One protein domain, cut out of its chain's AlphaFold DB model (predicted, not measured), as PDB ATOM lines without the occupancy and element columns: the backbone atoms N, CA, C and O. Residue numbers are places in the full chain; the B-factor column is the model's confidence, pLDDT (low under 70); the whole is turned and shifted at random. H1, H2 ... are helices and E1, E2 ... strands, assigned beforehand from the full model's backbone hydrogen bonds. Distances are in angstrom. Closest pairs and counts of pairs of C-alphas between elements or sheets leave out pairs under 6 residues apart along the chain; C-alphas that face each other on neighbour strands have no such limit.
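AT A GLANCE: This is residues 2 to 48 of the 163 residues of an uncharacterized protein of Pirellulales bacterium (UniProt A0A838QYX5). A small antiparallel sheet of three strands, order E1, E2, E3, has one helix, H1, that grazes it with residues 10 to 14 and reaches away with its first residues. After E3 the backbone folds back, and residues 44 to 45 pair antiparallel with residues 35 to 36. The 47 printed residues run H1, E1, E2, E3, mixed in class and compact, radius of gyration of the C-alphas 9.9 A, spanning 29 by 21 by 17 A.

IN THESE COORDINATES: E1 is residues 21 to 24, E2 27 to 30, and E3 35 to 37, ending at C-alpha 37 (-44.345, 9.709, -45.790). H1, residues 3 to 16, is 20.1 A long from C-alpha 3 (-58.369, 13.737, -40.971).

HOW THE PARTS SIT: The strands form a meander, each the antiparallel neighbour of the one before. In hairpin E1 and E2, N 22 and O 29 are 2.9 A apart; in hairpin E2 and E3, N 28 and O 36, 2.7 A; both are within hydrogen-bond range. H1 and E3 are near each other, with 6 pairs of C-alphas within 10 A. In H1 every O i to N i+4 pair is within range.

THE WHOLE: The C-alphas farthest apart, of Asn 2 and Ala 31, are 29.0 A apart. The printed part has no cut, its three links are tight, and no printed residue is under 70 in pLDDT.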
ATOM      1  N   ASN A   2     -61.329  10.384 -41.951       82.88
ATOM      2  CA  ASN A   2     -61.223  11.171 -40.714       82.88
ATOM      3  C   ASN A   2     -59.809  11.767 -40.585       82.88
ATOM      4  O   ASN A   2     -58.876  11.072 -40.182       82.88
ATOM      5  N   TYR A   3     -59.654  13.033 -40.973       83.00
ATOM      6  CA  TYR A   3     -58.369  13.737 -40.971       83.00
ATOM      7  C   TYR A   3     -57.769  13.910 -39.571       83.00
ATOM      8  O   TYR A   3     -56.548  13.871 -39.430       83.00
ATOM      9  N   GLU A   4     -58.603  14.034 -38.538       85.62
ATOM     10  CA  GLU A   4     -58.146  14.181 -37.151       85.62
ATOM     11  C   GLU A   4     -57.451  12.911 -36.665       85.62
ATOM     12  O   GLU A   4     -56.383  12.976 -36.058       85.62
ATOM     13  N   LYS A   5     -58.000  11.745 -37.028       87.12
ATOM     14  CA  LYS A   5     -57.382  10.454 -36.719       87.12
ATOM     15  C   LYS A   5     -56.017  10.303 -37.395       87.12
ATOM     16  O   LYS A   5     -55.050   9.939 -36.742       87.12
ATOM     17  N   ILE A   6     -55.909  10.657 -38.679       85.62
ATOM     18  CA  ILE A   6     -54.635  10.578 -39.418       85.62
ATOM     19  C   ILE A   6     -53.573  11.494 -38.788       85.62
ATOM     20  O   ILE A   6     -52.398  11.133 -38.717       85.62
ATOM     21  N   ALA A   7     -53.967  12.689 -38.339       86.69
ATOM     22  CA  ALA A   7     -53.061  13.610 -37.663       86.69
ATOM     23  C   ALA A   7     -52.611  13.077 -36.291       86.69
ATOM     24  O   ALA A   7     -51.425  13.167 -35.967       86.69
ATOM     25  N   ALA A   8     -53.530  12.487 -35.521       90.06
ATOM     26  CA  ALA A   8     -53.228  11.855 -34.241       90.06
ATOM     27  C   ALA A   8     -52.250  10.679 -34.406       90.06
ATOM     28  O   ALA A   8     -51.200  10.681 -33.767       90.06
ATOM     29  N   ASP A   9     -52.520   9.767 -35.345       89.69
ATOM     30  CA  ASP A   9     -51.669   8.602 -35.621       89.69
ATOM     31  C   ASP A   9     -50.241   9.034 -36.023       89.69
ATOM     32  O   ASP A   9     -49.243   8.462 -35.583       89.69
ATOM     33  N   LYS A  10     -50.110  10.102 -36.826       90.56
ATOM     34  CA  LYS A  10     -48.805  10.674 -37.207       90.56
ATOM     35  C   LYS A  10     -48.043  11.258 -36.025       90.56
ATOM     36  O   LYS A  10     -46.816  11.134 -35.980       90.56
ATOM     37  N   LYS A  11     -48.747  11.939 -35.119       92.12
ATOM     38  CA  LYS A  11     -48.152  12.536 -33.923       92.12
ATOM     39  C   LYS A  11     -47.661  11.443 -32.976       92.12
ATOM     40  O   LYS A  11     -46.498  11.476 -32.585       92.12
ATOM     41  N   GLU A  12     -48.494  10.442 -32.707       94.69
ATOM     42  CA  GLU A  12     -48.128   9.292 -31.878       94.69
ATOM     43  C   GLU A  12     -46.922   8.546 -32.466       94.69
ATOM     44  O   GLU A  12     -45.947   8.276 -31.766       94.69
ATOM     45  N   PHE A  13     -46.929   8.292 -33.780       95.12
ATOM     46  CA  PHE A  13     -45.798   7.677 -34.474       95.12
ATOM     47  C   PHE A  13     -44.508   8.490 -34.302       95.12
ATOM     48  O   PHE A  13     -43.443   7.937 -34.022       95.12
ATOM     49  N   HIS A  14     -44.588   9.811 -34.458       94.50
ATOM     50  CA  HIS A  14     -43.441  10.701 -34.315       94.50
ATOM     51  C   HIS A  14     -42.849  10.658 -32.900       94.50
ATOM     52  O   HIS A  14     -41.633  10.516 -32.746       94.50
ATOM     53  N   GLU A  15     -43.698  10.724 -31.878       96.19
ATOM     54  CA  GLU A  15     -43.296  10.672 -30.471       96.19
ATOM     55  C   GLU A  15     -42.687   9.309 -30.114       96.19
ATOM     56  O   GLU A  15     -41.585   9.245 -29.564       96.19
ATOM     57  N   ARG A  16     -43.332   8.212 -30.529       96.69
ATOM     58  CA  ARG A  16     -42.867   6.840 -30.278       96.69
ATOM     59  C   ARG A  16     -41.482   6.548 -30.860       96.69
ATOM     60  O   ARG A  16     -40.752   5.713 -30.329       96.69
ATOM     61  N   HIS A  17     -41.098   7.232 -31.936       96.06
ATOM     62  CA  HIS A  17     -39.789   7.070 -32.575       96.06
ATOM     63  C   HIS A  17     -38.797   8.196 -32.238       96.06
ATOM     64  O   HIS A  17     -37.803   8.389 -32.942       96.06
ATOM     65  N   GLY A  18     -39.022   8.896 -31.121       92.38
ATOM     66  CA  GLY A  18     -38.051   9.799 -30.496       92.38
ATOM     67  C   GLY A  18     -38.207  11.277 -30.850       92.38
ATOM     68  O   GLY A  18     -37.305  12.061 -30.550       92.38
ATOM     69  N   GLY A  19     -39.301  11.665 -31.514       91.88
ATOM     70  CA  GLY A  19     -39.664  13.066 -31.763       91.88
ATOM     71  C   GLY A  19     -38.708  13.840 -32.676       91.88
ATOM     72  O   GLY A  19     -38.832  15.046 -32.835       91.88
ATOM     73  N   ASN A  20     -37.725  13.169 -33.276       95.00
ATOM     74  CA  ASN A  20     -36.748  13.784 -34.162       95.00
ATOM     75  C   ASN A  20     -36.694  13.000 -35.467       95.00
ATOM     76  O   ASN A  20     -36.472  11.787 -35.472       95.00
ATOM     77  N   SER A  21     -36.889  13.705 -36.577       96.44
ATOM     78  CA  SER A  21     -36.858  13.126 -37.916       96.44
ATOM     79  C   SER A  21     -36.147  14.049 -38.891       96.44
ATOM     80  O   SER A  21     -36.218  15.267 -38.740       96.44
ATOM     81  N   VAL A  22     -35.547  13.479 -39.930       97.12
ATOM     82  CA  VAL A  22     -35.039  14.227 -41.087       97.12
ATOM     83  C   VAL A  22     -35.883  13.915 -42.313       97.12
ATOM     84  O   VAL A  22     -36.363  12.794 -42.457       97.12
ATOM     85  N   THR A  23     -36.068  14.886 -43.202       96.50
ATOM     86  CA  THR A  23     -36.817  14.673 -44.446       96.50
ATOM     87  C   THR A  23     -35.870  14.261 -45.571       96.50
ATOM     88  O   THR A  23     -34.895  14.957 -45.843       96.50
ATOM     89  N   VAL A  24     -36.157  13.135 -46.222       94.38
ATOM     90  CA  VAL A  24     -35.375  12.548 -47.318       94.38
ATOM     91  C   VAL A  24     -36.346  11.978 -48.346       94.38
ATOM     92  O   VAL A  24     -37.156  11.124 -48.000       94.38
ATOM     93  N   ASP A  25     -36.279  12.445 -49.593       92.19
ATOM     94  CA  ASP A  25     -37.032  11.890 -50.730       92.19
ATOM     95  C   ASP A  25     -38.547  11.719 -50.474       92.19
ATOM     96  O   ASP A  25     -39.141  10.702 -50.822       92.19
ATOM     97  N   GLY A  26     -39.181  12.694 -49.812       93.25
ATOM     98  CA  GLY A  26     -40.613  12.639 -49.475       93.25
ATOM     99  C   GLY A  26     -40.956  11.824 -48.219       93.25
ATOM    100  O   GLY A  26     -42.132  11.649 -47.908       93.25
ATOM    101  N   TRP A  27     -39.951  11.379 -47.460       95.69
ATOM    102  CA  TRP A  27     -40.105  10.638 -46.207       95.69
ATOM    103  C   TRP A  27     -39.502  11.386 -45.024       95.69
ATOM    104  O   TRP A  27     -38.385  11.884 -45.098       95.69
ATOM    105  N   HIS A  28     -40.191  11.382 -43.891       96.38
ATOM    106  CA  HIS A  28     -39.580  11.619 -42.591       96.38
ATOM    107  C   HIS A  28     -38.927  10.330 -42.107       96.38
ATOM    108  O   HIS A  28     -39.610   9.330 -41.886       96.38
ATOM    109  N   LEU A  29     -37.616  10.366 -41.928       97.62
ATOM    110  CA  LEU A  29     -36.782   9.268 -41.477       97.62
ATOM    111  C   LEU A  29     -36.361   9.495 -40.023       97.62
ATOM    112  O   LEU A  29     -36.003  10.613 -39.655       97.62
ATOM    113  N   TYR A  30     -36.373   8.437 -39.217       98.06
ATOM    114  CA  TYR A  30     -36.058   8.481 -37.789       98.06
ATOM    115  C   TYR A  30     -34.752   7.748 -37.474       98.06
ATOM    116  O   TYR A  30     -34.278   6.912 -38.247       98.06
ATOM    117  N   ALA A  31     -34.183   8.027 -36.299       97.56
ATOM    118  CA  ALA A  31     -32.881   7.504 -35.879       97.56
ATOM    119  C   ALA A  31     -32.800   5.969 -35.789       97.56
ATOM    120  O   ALA A  31     -31.707   5.415 -35.867       97.56
ATOM    121  N   ASN A  32     -33.935   5.291 -35.612       96.94
ATOM    122  CA  ASN A  32     -34.051   3.831 -35.547       96.94
ATOM    123  C   ASN A  32     -34.357   3.181 -36.913       96.94
ATOM    124  O   ASN A  32     -34.488   1.963 -36.988       96.94
ATOM    125  N   GLY A  33     -34.486   3.971 -37.984       96.88
ATOM    126  CA  GLY A  33     -34.844   3.492 -39.318       96.88
ATOM    127  C   GLY A  33     -36.348   3.408 -39.589       96.88
ATOM    128  O   GLY A  33     -36.719   3.031 -40.698       96.88
ATOM    129  N   ALA A  34     -37.210   3.784 -38.635       97.69
ATOM    130  CA  ALA A  34     -38.623   4.024 -38.927       97.69
ATOM    131  C   ALA A  34     -38.750   5.150 -39.961       97.69
ATOM    132  O   ALA A  34     -37.891   6.039 -40.037       97.69
ATOM    133  N   ARG A  35     -39.831   5.150 -40.741       96.75
ATOM    134  CA  ARG A  35     -40.116   6.239 -41.679       96.75
ATOM    135  C   ARG A  35     -41.607   6.466 -41.858       96.75
ATOM    136  O   ARG A  35     -42.387   5.521 -41.840       96.75
ATOM    137  N   ARG A  36     -41.996   7.717 -42.083       95.19
ATOM    138  CA  ARG A  36     -43.354   8.071 -42.517       95.19
ATOM    139  C   ARG A  36     -43.311   8.972 -43.731       95.19
ATOM    140  O   ARG A  36     -42.426   9.813 -43.829       95.19
ATOM    141  N   GLU A  37     -44.258   8.826 -44.632       94.00
ATOM    142  CA  GLU A  37     -44.345   9.709 -45.790       94.00
ATOM    143  C   GLU A  37     -44.723  11.141 -45.354       94.00
ATOM    144  O   GLU A  37     -45.347  11.362 -44.307       94.00
ATOM    145  N   VAL A  38     -44.306  12.142 -46.126       91.31
ATOM    146  CA  VAL A  38     -44.646  13.554 -45.870       91.31
ATOM    147  C   VAL A  38     -46.106  13.839 -46.247       91.31
ATOM    148  O   VAL A  38     -46.753  14.676 -45.617       91.31
ATOM    149  N   ALA A  39     -46.642  13.117 -47.238       88.12
ATOM    150  CA  ALA A  39     -47.986  13.305 -47.781       88.12
ATOM    151  C   ALA A  39     -49.100  13.227 -46.719       88.12
ATOM    152  O   ALA A  39     -48.954  12.632 -45.648       88.12
ATOM    153  N   LEU A  40     -50.256  13.836 -47.011       73.69
ATOM    154  CA  LEU A  40     -51.365  13.957 -46.058       73.69
ATOM    155  C   LEU A  40     -51.895  12.585 -45.603       73.69
ATOM    156  O   LEU A  40     -52.131  12.396 -44.411       73.69
ATOM    157  N   VAL A  41     -51.966  11.615 -46.515       76.19
ATOM    158  CA  VAL A  41     -52.295  10.209 -46.239       76.19
ATOM    159  C   VAL A  41     -50.993   9.405 -46.256       76.19
ATOM    160  O   VAL A  41     -50.669   8.753 -47.239       76.19
ATOM    161  N   ALA A  42     -50.188   9.556 -45.205       78.50
ATOM    162  CA  ALA A  42     -48.836   9.006 -45.179       78.50
ATOM    163  C   ALA A  42     -48.826   7.526 -44.812       78.50
ATOM    164  O   ALA A  42     -49.375   7.151 -43.774       78.50
ATOM    165  N   ALA A  43     -48.092   6.720 -45.572       89.44
ATOM    166  CA  ALA A  43     -47.682   5.411 -45.090       89.44
ATOM    167  C   ALA A  43     -46.772   5.564 -43.858       89.44
ATOM    168  O   ALA A  43     -45.825   6.361 -43.857       89.44
ATOM    169  N   LEU A  44     -47.067   4.799 -42.807       94.88
ATOM    170  CA  LEU A  44     -46.245   4.676 -41.606       94.88
ATOM    171  C   LEU A  44     -45.508   3.337 -41.673       94.88
ATOM    172  O   LEU A  44     -46.138   2.289 -41.802       94.88
ATOM    173  N   HIS A  45     -44.182   3.365 -41.587       96.06
ATOM    174  CA  HIS A  45     -43.353   2.168 -41.591       96.06
ATOM    175  C   HIS A  45     -42.522   2.103 -40.320       96.06
ATOM    176  O   HIS A  45     -41.646   2.941 -40.086       96.06
ATOM    177  N   GLU A  46     -42.768   1.056 -39.546       97.19
ATOM    178  CA  GLU A  46     -41.906   0.664 -38.438       97.19
ATOM    179  C   GLU A  46     -40.454   0.447 -38.893       97.19
ATOM    180  O   GLU A  46     -40.200   0.210 -40.084       97.19
ATOM    181  N   PRO A  47     -39.487   0.495 -37.959       96.81
ATOM    182  CA  PRO A  47     -38.119   0.083 -38.232       96.81
ATOM    183  C   PRO A  47     -38.081  -1.293 -38.913       96.81
ATOM    184  O   PRO A  47     -38.673  -2.242 -38.390       96.81
ATOM    185  N   PRO A  48     -37.373  -1.439 -40.046       96.50
ATOM    186  CA  PRO A  48     -37.209  -2.740 -40.674       96.50
ATOM    187  C   PRO A  48     -36.566  -3.739 -39.707       96.50
ATOM    188  O   PRO A  48     -35.624  -3.401 -38.985       96.50
TER     189      PRO A  48